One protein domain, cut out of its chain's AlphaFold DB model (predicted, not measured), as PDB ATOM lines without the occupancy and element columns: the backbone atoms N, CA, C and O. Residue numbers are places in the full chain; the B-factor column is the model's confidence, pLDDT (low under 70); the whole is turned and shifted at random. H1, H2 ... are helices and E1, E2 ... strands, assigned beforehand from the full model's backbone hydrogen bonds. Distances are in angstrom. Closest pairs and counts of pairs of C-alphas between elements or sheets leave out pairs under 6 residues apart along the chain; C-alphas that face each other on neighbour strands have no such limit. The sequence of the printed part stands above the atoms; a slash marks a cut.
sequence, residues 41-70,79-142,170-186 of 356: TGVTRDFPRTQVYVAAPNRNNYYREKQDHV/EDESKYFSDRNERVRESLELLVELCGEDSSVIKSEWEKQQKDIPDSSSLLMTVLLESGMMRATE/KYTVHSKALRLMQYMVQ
ATOM      1  N   THR A  41      73.513  -3.756   3.782       91.08
ATOM      2  CA  THR A  41      73.512  -2.799   4.894       91.08
ATOM      3  C   THR A  41      72.124  -2.592   5.489       91.08
ATOM      4  O   THR A  41      72.020  -2.302   6.680       91.08
ATOM      5  N   GLY A  42      71.057  -2.827   4.719       90.50
ATOM      6  CA  GLY A  42      69.668  -2.701   5.162       90.50
ATOM      7  C   GLY A  42      69.339  -3.542   6.399       90.50
ATOM      8  O   GLY A  42      68.509  -3.135   7.213       90.50
ATOM      9  N   VAL A  43      70.055  -4.654   6.621       92.69
ATOM     10  CA  VAL A  43      69.877  -5.463   7.839       92.69
ATOM     11  C   VAL A  43      70.199  -4.678   9.107       92.69
ATOM     12  O   VAL A  43      69.542  -4.871  10.124       92.69
ATOM     13  N   THR A  44      71.156  -3.747   9.052       93.55
ATOM     14  CA  THR A  44      71.577  -2.951  10.215       93.55
ATOM     15  C   THR A  44      70.476  -2.019  10.711       93.55
ATOM     16  O   THR A  44      70.425  -1.710  11.898       93.55
ATOM     17  N   ARG A  45      69.557  -1.613   9.827       90.83
ATOM     18  CA  ARG A  45      68.431  -0.732  10.156       90.83
ATOM     19  C   ARG A  45      67.276  -1.493  10.802       90.83
ATOM     20  O   ARG A  45      66.700  -1.022  11.786       90.83
ATOM     21  N   ASP A  46      66.921  -2.631  10.218       90.34
ATOM     22  CA  ASP A  46      65.653  -3.304  10.500       90.34
ATOM     23  C   ASP A  46      65.823  -4.467  11.490       90.34
ATOM     24  O   ASP A  46      64.989  -4.629  12.379       90.34
ATOM     25  N   PHE A  47      66.948  -5.193  11.455       93.33
ATOM     26  CA  PHE A  47      67.196  -6.324  12.361       93.33
ATOM     27  C   PHE A  47      67.165  -5.929  13.846       93.33
ATOM     28  O   PHE A  47      66.519  -6.630  14.626       93.33
ATOM     29  N   PRO A  48      67.738  -4.782  14.279       91.81
ATOM     30  CA  PRO A  48      67.624  -4.358  15.673       91.81
ATOM     31  C   PRO A  48      66.194  -4.065  16.145       91.81
ATOM     32  O   PRO A  48      65.965  -3.963  17.350       91.81
ATOM     33  N   ARG A  49      65.236  -3.893  15.228       87.13
ATOM     34  CA  ARG A  49      63.828  -3.579  15.526       87.13
ATOM     35  C   ARG A  49      62.931  -4.814  15.472       87.13
ATOM     36  O   ARG A  49      61.895  -4.825  16.128       87.13
ATOM     37  N   THR A  50      63.330  -5.838  14.725       88.98
ATOM     38  CA  THR A  50      62.601  -7.103  14.598       88.98
ATOM     39  C   THR A  50      62.809  -7.976  15.834       88.98
ATOM     40  O   THR A  50      63.928  -8.079  16.342       88.98
ATOM     41  N   GLN A  51      61.748  -8.621  16.326       91.69
ATOM     42  CA  GLN A  51      61.873  -9.655  17.356       91.69
ATOM     43  C   GLN A  51      62.305 -10.968  16.712       91.69
ATOM     44  O   GLN A  51      61.630 -11.455  15.809       91.69
ATOM     45  N   VAL A  52      63.442 -11.516  17.140       94.64
ATOM     46  CA  VAL A  52      64.059 -12.687  16.510       94.64
ATOM     47  C   VAL A  52      64.252 -13.776  17.550       94.64
ATOM     48  O   VAL A  52      64.992 -13.616  18.521       94.64
ATOM     49  N   TYR A  53      63.596 -14.900  17.313       95.92
ATOM     50  CA  TYR A  53      63.636 -16.076  18.155       95.92
ATOM     51  C   TYR A  53      64.332 -17.207  17.404       95.92
ATOM     52  O   TYR A  53      63.904 -17.611  16.326       95.92
ATOM     53  N   VAL A  54      65.396 -17.759  17.972       95.81
ATOM     54  CA  VAL A  54      66.245 -18.772  17.344       95.81
ATOM     55  C   VAL A  54      66.348 -19.986  18.255       95.81
ATOM     56  O   VAL A  54      66.638 -19.852  19.444       95.81
ATOM     57  N   ALA A  55      66.144 -21.171  17.686       92.98
ATOM     58  CA  ALA A  55      66.450 -22.448  18.314       92.98
ATOM     59  C   ALA A  55      67.690 -23.063  17.654       92.98
ATOM     60  O   ALA A  55      67.597 -23.752  16.636       92.98
ATOM     61  N   ALA A  56      68.857 -22.786  18.237       87.26
ATOM     62  CA  ALA A  56      70.119 -23.417  17.875       87.26
ATOM     63  C   ALA A  56      70.227 -24.817  18.525       87.26
ATOM     64  O   ALA A  56      69.453 -25.140  19.431       87.26
ATOM     65  N   PRO A  57      71.178 -25.674  18.101       81.48
ATOM     66  CA  PRO A  57      71.294 -27.043  18.607       81.48
ATOM     67  C   PRO A  57      71.404 -27.170  20.131       81.48
ATOM     68  O   PRO A  57      70.856 -28.116  20.692       81.48
ATOM     69  N   ASN A  58      72.102 -26.244  20.798       82.89
ATOM     70  CA  ASN A  58      72.377 -26.345  22.236       82.89
ATOM     71  C   ASN A  58      71.586 -25.343  23.085       82.89
ATOM     72  O   ASN A  58      71.530 -25.480  24.309       82.89
ATOM     73  N   ARG A  59      71.033 -24.294  22.468       89.30
ATOM     74  CA  ARG A  59      70.434 -23.142  23.153       89.30
ATOM     75  C   ARG A  59      69.335 -22.516  22.301       89.30
ATOM     76  O   ARG A  59      69.336 -22.614  21.079       89.30
ATOM     77  N   ASN A  60      68.411 -21.825  22.954       92.97
ATOM     78  CA  ASN A  60      67.411 -20.997  22.292       92.97
ATOM     79  C   ASN A  60      67.124 -19.750  23.128       92.97
ATOM     80  O   ASN A  60      67.413 -19.730  24.326       92.97
ATOM     81  N   ASN A  61      66.518 -18.745  22.507       93.21
ATOM     82  CA  ASN A  61      66.046 -17.534  23.179       93.21
ATOM     83  C   ASN A  61      64.506 -17.447  23.229       93.21
ATOM     84  O   ASN A  61      63.959 -16.368  23.447       93.21
ATOM     85  N   TYR A  62      63.781 -18.563  23.072       89.60
ATOM     86  CA  TYR A  62      62.305 -18.570  23.063       89.60
ATOM     87  C   TYR A  62      61.713 -18.164  24.416       89.60
ATOM     88  O   TYR A  62      60.589 -17.677  24.497       89.60
ATOM     89  N   TYR A  63      62.487 -18.285  25.497       83.83
ATOM     90  CA  TYR A  63      62.101 -17.748  26.802       83.83
ATOM     91  C   TYR A  63      61.864 -16.226  26.776       83.83
ATOM     92  O   TYR A  63      61.099 -15.730  27.606       83.83
ATOM     93  N   ARG A  64      62.476 -15.492  25.829       81.99
ATOM     94  CA  ARG A  64      62.266 -14.048  25.651       81.99
ATOM     95  C   ARG A  64      60.904 -13.707  25.080       81.99
ATOM     96  O   ARG A  64      60.411 -12.626  25.364       81.99
ATOM     97  N   GLU A  65      60.241 -14.623  24.379       79.28
ATOM     98  CA  GLU A  65      58.914 -14.366  23.803       79.28
ATOM     99  C   GLU A  65      57.897 -13.933  24.866       79.28
ATOM    100  O   GLU A  65      57.045 -13.083  24.632       79.28
ATOM    101  N   LYS A  66      58.029 -14.474  26.081       75.04
ATOM    102  CA  LYS A  66      57.180 -14.117  27.225       75.04
ATOM    103  C   LYS A  66      57.591 -12.808  27.908       75.04
ATOM    104  O   LYS A  66      56.832 -12.305  28.729       75.04
ATOM    105  N   GLN A  67      58.795 -12.309  27.640       67.19
ATOM    106  CA  GLN A  67      59.376 -11.111  28.255       67.19
ATOM    107  C   GLN A  67      59.258  -9.885  27.343       67.19
ATOM    108  O   GLN A  67      59.060  -8.772  27.832       67.19
ATOM    109  N   ASP A  68      59.346 -10.092  26.028       67.40
ATOM    110  CA  ASP A  68      59.313  -9.051  25.011       67.40
ATOM    111  C   ASP A  68      57.873  -8.575  24.776       67.40
ATOM    112  O   ASP A  68      57.236  -8.842  23.757       67.40
ATOM    113  N   HIS A  69      57.341  -7.801  25.719       58.34
ATOM    114  CA  HIS A  69      56.216  -6.931  25.408       58.34
ATOM    115  C   HIS A  69      56.738  -5.781  24.548       58.34
ATOM    116  O   HIS A  69      57.443  -4.898  25.045       58.34
ATOM    117  N   VAL A  70      56.368  -5.763  23.262       51.34
ATOM    118  CA  VAL A  70      56.517  -4.575  22.409       51.34
ATOM    119  C   VAL A  70      55.578  -3.501  22.953       51.34
ATOM    120  O   VAL A  70      54.460  -3.303  22.492       51.34
ATOM    121  N   GLU A  79      67.948   7.562  31.742       82.12
ATOM    122  CA  GLU A  79      68.246   6.267  32.363       82.12
ATOM    123  C   GLU A  79      67.388   5.150  31.757       82.12
ATOM    124  O   GLU A  79      67.928   4.105  31.389       82.12
ATOM    125  N   ASP A  80      66.087   5.401  31.563       81.47
ATOM    126  CA  ASP A  80      65.179   4.476  30.875       81.47
ATOM    127  C   ASP A  80      65.631   4.239  29.432       81.47
ATOM    128  O   ASP A  80      65.606   3.110  28.943       81.47
ATOM    129  N   GLU A  81      66.082   5.299  28.757       81.03
ATOM    130  CA  GLU A  81      66.611   5.228  27.397       81.03
ATOM    131  C   GLU A  81      67.890   4.383  27.314       81.03
ATOM    132  O   GLU A  81      67.982   3.473  26.488       81.03
ATOM    133  N   SER A  82      68.846   4.621  28.213       82.67
ATOM    134  CA  SER A  82      70.081   3.838  28.304       82.67
ATOM    135  C   SER A  82      69.799   2.359  28.581       82.67
ATOM    136  O   SER A  82      70.329   1.479  27.897       82.67
ATOM    137  N   LYS A  83      68.901   2.070  29.534       83.91
ATOM    138  CA  LYS A  83      68.480   0.700  29.845       83.91
ATOM    139  C   LYS A  83      67.809   0.038  28.642       83.91
ATOM    140  O   LYS A  83      68.169  -1.080  28.290       83.91
ATOM    141  N   TYR A  84      66.884   0.732  27.979       83.60
ATOM    142  CA  TYR A  84      66.211   0.230  26.781       83.60
ATOM    143  C   TYR A  84      67.205  -0.124  25.666       83.60
ATOM    144  O   TYR A  84      67.106  -1.195  25.062       83.60
ATOM    145  N   PHE A  85      68.191   0.739  25.401       84.37
ATOM    146  CA  PHE A  85      69.217   0.452  24.397       84.37
ATOM    147  C   PHE A  85      70.138  -0.696  24.804       84.37
ATOM    148  O   PHE A  85      70.483  -1.511  23.948       84.37
ATOM    149  N   SER A  86      70.492  -0.803  26.086       85.73
ATOM    150  CA  SER A  86      71.263  -1.932  26.608       85.73
ATOM    151  C   SER A  86      70.519  -3.256  26.412       85.73
ATOM    152  O   SER A  86      71.074  -4.178  25.815       85.73
ATOM    153  N   ASP A  87      69.249  -3.323  26.823       86.63
ATOM    154  CA  ASP A  87      68.400  -4.515  26.693       86.63
ATOM    155  C   ASP A  87      68.223  -4.898  25.208       86.63
ATOM    156  O   ASP A  87      68.333  -6.067  24.824       86.63
ATOM    157  N   ARG A  88      68.022  -3.902  24.331       87.76
ATOM    158  CA  ARG A  88      67.936  -4.115  22.878       87.76
ATOM    159  C   ARG A  88      69.246  -4.646  22.300       87.76
ATOM    160  O   ARG A  88      69.210  -5.587  21.512       87.76
ATOM    161  N   ASN A  89      70.382  -4.060  22.668       90.09
ATOM    162  CA  ASN A  89      71.696  -4.491  22.193       90.09
ATOM    163  C   ASN A  89      72.002  -5.924  22.633       90.09
ATOM    164  O   ASN A  89      72.478  -6.718  21.827       90.09
ATOM    165  N   GLU A  90      71.682  -6.280  23.877       90.21
ATOM    166  CA  GLU A  90      71.852  -7.642  24.377       90.21
ATOM    167  C   GLU A  90      71.006  -8.647  23.587       90.21
ATOM    168  O   GLU A  90      71.526  -9.676  23.151       90.21
ATOM    169  N   ARG A  91      69.730  -8.329  23.337       91.85
ATOM    170  CA  ARG A  91      68.828  -9.165  22.532       91.85
ATOM    171  C   ARG A  91      69.340  -9.366  21.104       91.85
ATOM    172  O   ARG A  91      69.294 -10.485  20.589       91.85
ATOM    173  N   VAL A  92      69.825  -8.301  20.461       93.50
ATOM    174  CA  VAL A  92      70.380  -8.367  19.097       93.50
ATOM    175  C   VAL A  92      71.635  -9.231  19.067       93.50
ATOM    176  O   VAL A  92      71.729 -10.116  18.218       93.50
ATOM    177  N   ARG A  93      72.559  -9.025  20.016       94.00
ATOM    178  CA  ARG A  93      73.774  -9.834  20.160       94.00
ATOM    179  C   ARG A  93      73.447 -11.312  20.327       94.00
ATOM    180  O   ARG A  93      73.977 -12.130  19.591       94.00
ATOM    181  N   GLU A  94      72.564 -11.649  21.264       94.27
ATOM    182  CA  GLU A  94      72.182 -13.039  21.523       94.27
ATOM    183  C   GLU A  94      71.536 -13.689  20.296       94.27
ATOM    184  O   GLU A  94      71.879 -14.815  19.942       94.27
ATOM    185  N   SER A  95      70.633 -12.975  19.622       95.58
ATOM    186  CA  SER A  95      70.002 -13.479  18.398       95.58
ATOM    187  C   SER A  95      71.051 -13.739  17.315       95.58
ATOM    188  O   SER A  95      71.034 -14.793  16.693       95.58
ATOM    189  N   LEU A  96      72.002 -12.818  17.130       96.40
ATOM    190  CA  LEU A  96      73.101 -12.973  16.180       96.40
ATOM    191  C   LEU A  96      74.009 -14.163  16.534       96.40
ATOM    192  O   LEU A  96      74.303 -14.972  15.659       96.40
ATOM    193  N   GLU A  97      74.403 -14.312  17.802       95.76
ATOM    194  CA  GLU A  97      75.197 -15.450  18.287       95.76
ATOM    195  C   GLU A  97      74.502 -16.791  17.990       95.76
ATOM    196  O   GLU A  97      75.143 -17.720  17.497       95.76
ATOM    197  N   LEU A  98      73.189 -16.882  18.234       95.80
ATOM    198  CA  LEU A  98      72.404 -18.090  17.963       95.80
ATOM    199  C   LEU A  98      72.272 -18.380  16.462       95.80
ATOM    200  O   LEU A  98      72.302 -19.545  16.071       95.80
ATOM    201  N   LEU A  99      72.134 -17.356  15.613       95.93
ATOM    202  CA  LEU A  99      72.095 -17.540  14.155       95.93
ATOM    203  C   LEU A  99      73.431 -18.030  13.604       95.93
ATOM    204  O   LEU A  99      73.451 -18.891  12.727       95.93
ATOM    205  N   VAL A 100      74.533 -17.501  14.130       95.01
ATOM    206  CA  VAL A 100      75.896 -17.920  13.790       95.01
ATOM    207  C   VAL A 100      76.128 -19.372  14.218       95.01
ATOM    208  O   VAL A 100      76.543 -20.181  13.390       95.01
ATOM    209  N   GLU A 101      75.738 -19.748  15.444       93.14
ATOM    210  CA  GLU A 101      75.776 -21.147  15.906       93.14
ATOM    211  C   GLU A 101      74.929 -22.064  15.010       93.14
ATOM    212  O   GLU A 101      75.394 -23.121  14.581       93.14
ATOM    213  N   LEU A 102      73.701 -21.651  14.687       92.09
ATOM    214  CA  LEU A 102      72.788 -22.402  13.825       92.09
ATOM    215  C   LEU A 102      73.358 -22.611  12.414       92.09
ATOM    216  O   LEU A 102      73.124 -23.655  11.811       92.09
ATOM    217  N   CYS A 103      74.115 -21.642  11.897       92.18
ATOM    218  CA  CYS A 103      74.761 -21.731  10.589       92.18
ATOM    219  C   CYS A 103      76.098 -22.496  10.602       92.18
ATOM    220  O   CYS A 103      76.712 -22.648   9.543       92.18
ATOM    221  N   GLY A 104      76.553 -22.973  11.768       90.07
ATOM    222  CA  GLY A 104      77.843 -23.653  11.929       90.07
ATOM    223  C   GLY A 104      79.053 -22.717  11.851       90.07
ATOM    224  O   GLY A 104      80.155 -23.163  11.533       90.07
ATOM    225  N   GLU A 105      78.851 -21.423  12.097       92.17
ATOM    226  CA  GLU A 105      79.884 -20.389  12.098       92.17
ATOM    227  C   GLU A 105      80.407 -20.136  13.530       92.17
ATOM    228  O   GLU A 105      79.764 -20.493  14.519       92.17
ATOM    229  N   ASP A 106      81.593 -19.531  13.664       90.90
ATOM    230  CA  ASP A 106      82.194 -19.251  14.976       90.90
ATOM    231  C   ASP A 106      81.598 -17.985  15.618       90.90
ATOM    232  O   ASP A 106      81.862 -16.857  15.195       90.90
ATOM    233  N   SER A 107      80.814 -18.167  16.683       92.04
ATOM    234  CA  SER A 107      80.187 -17.070  17.432       92.04
ATOM    235  C   SER A 107      81.136 -16.332  18.378       92.04
ATOM    236  O   SER A 107      80.794 -15.246  18.855       92.04
ATOM    237  N   SER A 108      82.342 -16.856  18.631       92.20
ATOM    238  CA  SER A 108      83.299 -16.230  19.550       92.20
ATOM    239  C   SER A 108      83.792 -14.867  19.051       92.20
ATOM    240  O   SER A 108      83.908 -13.933  19.849       92.20
ATOM    241  N   VAL A 109      83.977 -14.721  17.734       91.68
ATOM    242  CA  VAL A 109      84.381 -13.465  17.079       91.68
ATOM    243  C   VAL A 109      83.303 -12.393  17.233       91.68
ATOM    244  O   VAL A 109      83.606 -11.241  17.542       91.68
ATOM    245  N   ILE A 110      82.029 -12.770  17.081       92.71
ATOM    246  CA  ILE A 110      80.901 -11.848  17.270       92.71
ATOM    247  C   ILE A 110      80.875 -11.335  18.696       92.71
ATOM    248  O   ILE A 110      80.774 -10.131  18.913       92.71
ATOM    249  N   LYS A 111      81.002 -12.240  19.668       91.34
ATOM    250  CA  LYS A 111      81.005 -11.862  21.075       91.34
ATOM    251  C   LYS A 111      82.161 -10.913  21.398       91.34
ATOM    252  O   LYS A 111      81.926  -9.895  22.049       91.34
ATOM    253  N   SER A 112      83.378 -11.207  20.927       92.71
ATOM    254  CA  SER A 112      84.540 -10.358  21.211       92.71
ATOM    255  C   SER A 112      84.426  -8.977  20.570       92.71
ATOM    256  O   SER A 112      84.694  -7.978  21.237       92.71
ATOM    257  N   GLU A 113      84.005  -8.896  19.303       92.61
ATOM    258  CA  GLU A 113      83.822  -7.606  18.632       92.61
ATOM    259  C   GLU A 113      82.648  -6.826  19.230       92.61
ATOM    260  O   GLU A 113      82.752  -5.617  19.420       92.61
ATOM    261  N   TRP A 114      81.565  -7.492  19.635       92.76
ATOM    262  CA  TRP A 114      80.454  -6.816  20.298       92.76
ATOM    263  C   TRP A 114      80.879  -6.177  21.625       92.76
ATOM    264  O   TRP A 114      80.629  -4.995  21.848       92.76
ATOM    265  N   GLU A 115      81.556  -6.928  22.501       90.48
ATOM    266  CA  GLU A 115      82.018  -6.434  23.808       90.48
ATOM    267  C   GLU A 115      83.046  -5.301  23.680       90.48
ATOM    268  O   GLU A 115      83.057  -4.370  24.492       90.48
ATOM    269  N   LYS A 116      83.891  -5.357  22.644       90.24
ATOM    270  CA  LYS A 116      84.868  -4.314  22.313       90.24
ATOM    271  C   LYS A 116      84.190  -3.009  21.890       90.24
ATOM    272  O   LYS A 116      84.590  -1.955  22.370       90.24
ATOM    273  N   GLN A 117      83.165  -3.078  21.041       85.14
ATOM    274  CA  GLN A 117      82.546  -1.903  20.410       85.14
ATOM    275  C   GLN A 117      81.385  -1.302  21.219       85.14
ATOM    276  O   GLN A 117      81.087  -0.115  21.094       85.14
ATOM    277  N   GLN A 118      80.724  -2.091  22.076       79.77
ATOM    278  CA  GLN A 118      79.528  -1.665  22.820       79.77
ATOM    279  C   GLN A 118      79.756  -0.423  23.701       79.77
ATOM    280  O   GLN A 118      78.810   0.310  23.975       79.77
ATOM    281  N   LYS A 119      80.992  -0.177  24.154       75.38
ATOM    282  CA  LYS A 119      81.324   0.990  24.990       75.38
ATOM    283  C   LYS A 119      81.347   2.307  24.213       75.38
ATOM    284  O   LYS A 119      81.098   3.349  24.812       75.38
ATOM    285  N   ASP A 120      81.616   2.245  22.912       73.27
ATOM    286  CA  ASP A 120      81.908   3.423  22.092       73.27
ATOM    287  C   ASP A 120      80.742   3.811  21.168       73.27
ATOM    288  O   ASP A 120      80.692   4.941  20.678       73.27
ATOM    289  N   ILE A 121      79.780   2.905  20.941       73.01
ATOM    290  CA  ILE A 121      78.700   3.094  19.965       73.01
ATOM    291  C   ILE A 121      77.322   3.042  20.653       73.01
ATOM    292  O   ILE A 121      76.881   1.965  21.059       73.01
ATOM    293  N   PRO A 122      76.600   4.177  20.770       71.89
ATOM    294  CA  PRO A 122      75.326   4.229  21.490       71.89
ATOM    295  C   PRO A 122      74.155   3.623  20.707       71.89
ATOM    296  O   PRO A 122      73.174   3.179  21.304       71.89
ATOM    297  N   ASP A 123      74.221   3.611  19.374       84.36
ATOM    298  CA  ASP A 123      73.114   3.172  18.535       84.36
ATOM    299  C   ASP A 123      73.310   1.738  18.010       84.36
ATOM    300  O   ASP A 123      74.380   1.345  17.548       84.36
ATOM    301  N   SER A 124      72.240   0.943  18.061       87.04
ATOM    302  CA  SER A 124      72.295  -0.479  17.692       87.04
ATOM    303  C   SER A 124      72.599  -0.723  16.213       87.04
ATOM    304  O   SER A 124      73.062  -1.808  15.876       87.04
ATOM    305  N   SER A 125      72.319   0.243  15.330       91.49
ATOM    306  CA  SER A 125      72.484   0.054  13.881       91.49
ATOM    307  C   SER A 125      73.956   0.192  13.500       91.49
ATOM    308  O   SER A 125      74.501  -0.684  12.835       91.49
ATOM    309  N   SER A 126      74.619   1.244  13.986       91.05
ATOM    310  CA  SER A 126      76.056   1.459  13.832       91.05
ATOM    311  C   SER A 126      76.854   0.402  14.582       91.05
ATOM    312  O   SER A 126      77.844  -0.086  14.048       91.05
ATOM    313  N   LEU A 127      76.409  -0.008  15.780       92.50
ATOM    314  CA  LEU A 127      77.071  -1.084  16.521       92.50
ATOM    315  C   LEU A 127      77.044  -2.382  15.710       92.50
ATOM    316  O   LEU A 127      78.087  -3.004  15.511       92.50
ATOM    317  N   LEU A 128      75.873  -2.753  15.183       95.05
ATOM    318  CA  LEU A 128      75.738  -3.928  14.330       95.05
ATOM    319  C   LEU A 128      76.570  -3.785  13.048       95.05
ATOM    320  O   LEU A 128      77.275  -4.720  12.693       95.05
ATOM    321  N   MET A 129      76.552  -2.625  12.388       94.70
ATOM    322  CA  MET A 129      77.375  -2.362  11.201       94.70
ATOM    323  C   MET A 129      78.864  -2.620  11.468       94.70
ATOM    324  O   MET A 129      79.497  -3.365  10.721       94.70
ATOM    325  N   THR A 130      79.414  -2.054  12.545       93.67
ATOM    326  CA  THR A 130      80.817  -2.256  12.928       93.67
ATOM    327  C   THR A 130      81.097  -3.725  13.222       93.67
ATOM    328  O   THR A 130      82.050  -4.276  12.683       93.67
ATOM    329  N   VAL A 131      80.241  -4.400  13.998       94.89
ATOM    330  CA  VAL A 131      80.414  -5.830  14.300       94.89
ATOM    331  C   VAL A 131      80.417  -6.673  13.023       94.89
ATOM    332  O   VAL A 131      81.274  -7.540  12.884       94.89
ATOM    333  N   LEU A 132      79.518  -6.417  12.065       95.40
ATOM    334  CA  LEU A 132      79.468  -7.162  10.799       95.40
ATOM    335  C   LEU A 132      80.738  -6.976   9.951       95.40
ATOM    336  O   LEU A 132      81.157  -7.915   9.273       95.40
ATOM    337  N   LEU A 133      81.347  -5.788   9.978       94.38
ATOM    338  CA  LEU A 133      82.583  -5.494   9.248       94.38
ATOM    339  C   LEU A 133      83.810  -6.100   9.936       94.38
ATOM    340  O   LEU A 133      84.574  -6.824   9.300       94.38
ATOM    341  N   GLU A 134      83.973  -5.852  11.235       93.64
ATOM    342  CA  GLU A 134      85.148  -6.278  12.008       93.64
ATOM    343  C   GLU A 134      85.201  -7.802  12.199       93.64
ATOM    344  O   GLU A 134      86.277  -8.395  12.197       93.64
ATOM    345  N   SER A 135      84.044  -8.466  12.284       94.20
ATOM    346  CA  SER A 135      83.972  -9.936  12.309       94.20
ATOM    347  C   SER A 135      84.204 -10.588  10.941       94.20
ATOM    348  O   SER A 135      84.320 -11.809  10.845       94.20
ATOM    349  N   GLY A 136      84.250  -9.797   9.865       92.73
ATOM    350  CA  GLY A 136      84.398 -10.292   8.502       92.73
ATOM    351  C   GLY A 136      83.134 -10.918   7.906       92.73
ATOM    352  O   GLY A 136      83.217 -11.470   6.808       92.73
ATOM    353  N   MET A 137      81.972 -10.809   8.565       93.60
ATOM    354  CA  MET A 137      80.679 -11.233   8.007       93.60
ATOM    355  C   MET A 137      80.312 -10.446   6.745       93.60
ATOM    356  O   MET A 137      79.625 -10.967   5.864       93.60
ATOM    357  N   MET A 138      80.773  -9.200   6.649       91.87
ATOM    358  CA  MET A 138      80.587  -8.311   5.510       91.87
ATOM    359  C   MET A 138      81.893  -7.590   5.175       91.87
ATOM    360  O   MET A 138      82.675  -7.271   6.066       91.87
ATOM    361  N   ARG A 139      82.134  -7.290   3.895       90.83
ATOM    362  CA  ARG A 139      83.285  -6.481   3.460       90.83
ATOM    363  C   ARG A 139      82.854  -5.398   2.492       90.83
ATOM    364  O   ARG A 139      81.985  -5.629   1.653       90.83
ATOM    365  N   ALA A 140      83.468  -4.224   2.593       88.44
ATOM    366  CA  ALA A 140      83.346  -3.216   1.551       88.44
ATOM    367  C   ALA A 140      84.107  -3.697   0.308       88.44
ATOM    368  O   ALA A 140      85.256  -4.123   0.392       88.44
ATOM    369  N   THR A 141      83.459  -3.639  -0.848       80.99
ATOM    370  CA  THR A 141      84.129  -3.747  -2.139       80.99
ATOM    371  C   THR A 141      84.848  -2.428  -2.359       80.99
ATOM    372  O   THR A 141      84.197  -1.384  -2.462       80.99
ATOM    373  N   GLU A 142      86.176  -2.455  -2.410       71.22
ATOM    374  CA  GLU A 142      86.925  -1.293  -2.872       71.22
ATOM    375  C   GLU A 142      86.422  -0.952  -4.276       71.22
ATOM    376  O   GLU A 142      86.366  -1.808  -5.163       71.22
ATOM    377  N   LYS A 170      79.864  -0.506  -2.072       85.53
ATOM    378  CA  LYS A 170      79.174  -1.783  -2.267       85.53
ATOM    379  C   LYS A 170      79.691  -2.759  -1.225       85.53
ATOM    380  O   LYS A 170      80.878  -2.742  -0.921       85.53
ATOM    381  N   TYR A 171      78.826  -3.617  -0.704       88.37
ATOM    382  CA  TYR A 171      79.209  -4.599   0.305       88.37
ATOM    383  C   TYR A 171      78.991  -6.025  -0.194       88.37
ATOM    384  O   TYR A 171      78.019  -6.306  -0.896       88.37
ATOM    385  N   THR A 172      79.883  -6.932   0.196       88.33
ATOM    386  CA  THR A 172      79.762  -8.374  -0.032       88.33
ATOM    387  C   THR A 172      79.509  -9.093   1.287       88.33
ATOM    388  O   THR A 172      80.173  -8.829   2.289       88.33
ATOM    389  N   VAL A 173      78.541 -10.008   1.282       90.49
ATOM    390  CA  VAL A 173      78.212 -10.890   2.413       90.49
ATOM    391  C   VAL A 173      79.109 -12.122   2.354       90.49
ATOM    392  O   VAL A 173      79.230 -12.746   1.303       90.49
ATOM    393  N   HIS A 174      79.720 -12.454   3.488       90.98
ATOM    394  CA  HIS A 174      80.634 -13.583   3.679       90.98
ATOM    395  C   HIS A 174      80.209 -14.521   4.816       90.98
ATOM    396  O   HIS A 174      80.896 -15.505   5.069       90.98
ATOM    397  N   SER A 175      79.086 -14.235   5.480       92.48
ATOM    398  CA  SER A 175      78.505 -15.092   6.511       92.48
ATOM    399  C   SER A 175      77.118 -15.583   6.114       92.48
ATOM    400  O   SER A 175      76.268 -14.814   5.652       92.48
ATOM    401  N   LYS A 176      76.881 -16.871   6.349       92.58
ATOM    402  CA  LYS A 176      75.582 -17.530   6.244       92.58
ATOM    403  C   LYS A 176      74.569 -16.916   7.197       92.58
ATOM    404  O   LYS A 176      73.445 -16.659   6.776       92.58
ATOM    405  N   ALA A 177      74.958 -16.613   8.435       94.41
ATOM    406  CA  ALA A 177      74.073 -15.938   9.378       94.41
ATOM    407  C   ALA A 177      73.670 -14.548   8.871       94.41
ATOM    408  O   ALA A 177      72.488 -14.212   8.902       94.41
ATOM    409  N   LEU A 178      74.605 -13.771   8.308       94.47
ATOM    410  CA  LEU A 178      74.263 -12.489   7.683       94.47
ATOM    411  C   LEU A 178      73.349 -12.676   6.463       94.47
ATOM    412  O   LEU A 178      72.376 -11.941   6.315       94.47
ATOM    413  N   ARG A 179      73.602 -13.684   5.618       92.34
ATOM    414  CA  ARG A 179      72.701 -14.027   4.506       92.34
ATOM    415  C   ARG A 179      71.301 -14.374   5.015       92.34
ATOM    416  O   ARG A 179      70.320 -13.906   4.451       92.34
ATOM    417  N   LEU A 180      71.194 -15.113   6.114       93.48
ATOM    418  CA  LEU A 180      69.924 -15.444   6.753       93.48
ATOM    419  C   LEU A 180      69.228 -14.202   7.326       93.48
ATOM    420  O   LEU A 180      68.023 -14.055   7.166       93.48
ATOM    421  N   MET A 181      69.971 -13.260   7.915       94.91
ATOM    422  CA  MET A 181      69.419 -11.976   8.370       94.91
ATOM    423  C   MET A 181      68.805 -11.170   7.221       94.91
ATOM    424  O   MET A 181      67.804 -10.492   7.439       94.91
ATOM    425  N   GLN A 182      69.341 -11.264   5.996       92.50
ATOM    426  CA  GLN A 182      68.727 -10.631   4.820       92.50
ATOM    427  C   GLN A 182      67.301 -11.151   4.593       92.50
ATOM    428  O   GLN A 182      66.385 -10.345   4.424       92.50
ATOM    429  N   TYR A 183      67.088 -12.468   4.710       92.21
ATOM    430  CA  TYR A 183      65.754 -13.079   4.659       92.21
ATOM    431  C   TYR A 183      64.830 -12.626   5.788       92.21
ATOM    432  O   TYR A 183      63.621 -12.675   5.623       92.21
ATOM    433  N   MET A 184      65.356 -12.157   6.919       93.28
ATOM    434  CA  MET A 184      64.522 -11.723   8.043       93.28
ATOM    435  C   MET A 184      63.990 -10.304   7.901       93.28
ATOM    436  O   MET A 184      63.052  -9.951   8.607       93.28
ATOM    437  N   VAL A 185      64.596  -9.461   7.065       89.74
ATOM    438  CA  VAL A 185      64.338  -8.012   7.129       89.74
ATOM    439  C   VAL A 185      64.208  -7.323   5.778       89.74
ATOM    440  O   VAL A 185      63.491  -6.330   5.685       89.74
ATOM    441  N   GLN A 186      64.838  -7.833   4.716       87.41
ATOM    442  CA  GLN A 186      64.800  -7.185   3.405       87.41
ATOM    443  C   GLN A 186      63.472  -7.472   2.704       87.41
ATOM    444  O   GLN A 186      63.250  -8.540   2.141       87.41
TER     445      GLN A 186
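What this domain is: This is residues 41 to 70, 79 to 142 and 170 to 186 of the 356 residues of an uncharacterized protein of Trypanosoma brucei brucei (strain 927/4 GUTat10.1) (UniProt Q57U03). A long helix, H3, and H4 folded back along its later part make a helical hairpin; H5 crosses H4, and H1 and H6 complete a small cluster of mostly crossed helices. A two-stranded antiparallel ribbon, E2 and E3, lies toward one end of the longest axis, and H2 toward the other. The printed part has 111 residues with six named helices and three named strands, in the order H1 E1 H2 H3 H4 H5 E2 E3 H6, mostly helix. It is compact, with a radius of gyration of the C-alphas of 13.5 A and spans of 41 by 33 by 26 A.

How they stand to each other: H1, residues 42 to 46, touches H5, residues 124 to 134, the closest C-alphas being Thr 44 and Ser 125, 4.8 A. E1, residues 51 to 54, pairs with no named strand. H3, residues 79 to 102, and H4, residues 107 to 117, form a hairpin and touch at a shallow tilt of 24 degrees, opposite ways; the closest C-alphas are Glu 97 and Ser 107, 5.3 A. H4 touches H5 at a steep tilt of 59 degrees, closest at C-alphas Glu 113 and Val 131, 5.8 A. H6, residues 176 to 185, touches residues 96 to 102 of H3 alone, closest at C-alphas Ala 177 and Val 100, 5.2 A. E2, residues 138 to 141, and E3, residues 170 to 173, are antiparallel, with N 139 and O 172 3.0 A apart. In H1, H3, H4 and H5 every O i to N i+4 pair is within hydrogen-bond range; in H6 5 of 6 are, and in H2, residues 62 to 66, 0 of 1, with 1 of 2 O i to N i+3 pairs.

Where its parts are: H1 begins at C-alpha 42 (69.668, -2.701, 5.162). H3 is 34.4 A long, H4 15.6 A, H5 15.2 A and H6 14.8 A, ending at C-alpha 185 (64.338, -8.012, 7.129).

The domain as a whole: The farthest C-alphas, Lys 66 and Glu 142, are 44.2 A apart. Residues 71 to 78 and 143 to 169 are not printed; the gaps are 18.8 A and 7.8 A between C-alphas. Of the links printed whole, none is long. Residues 67 to 70 have pLDDT under 70.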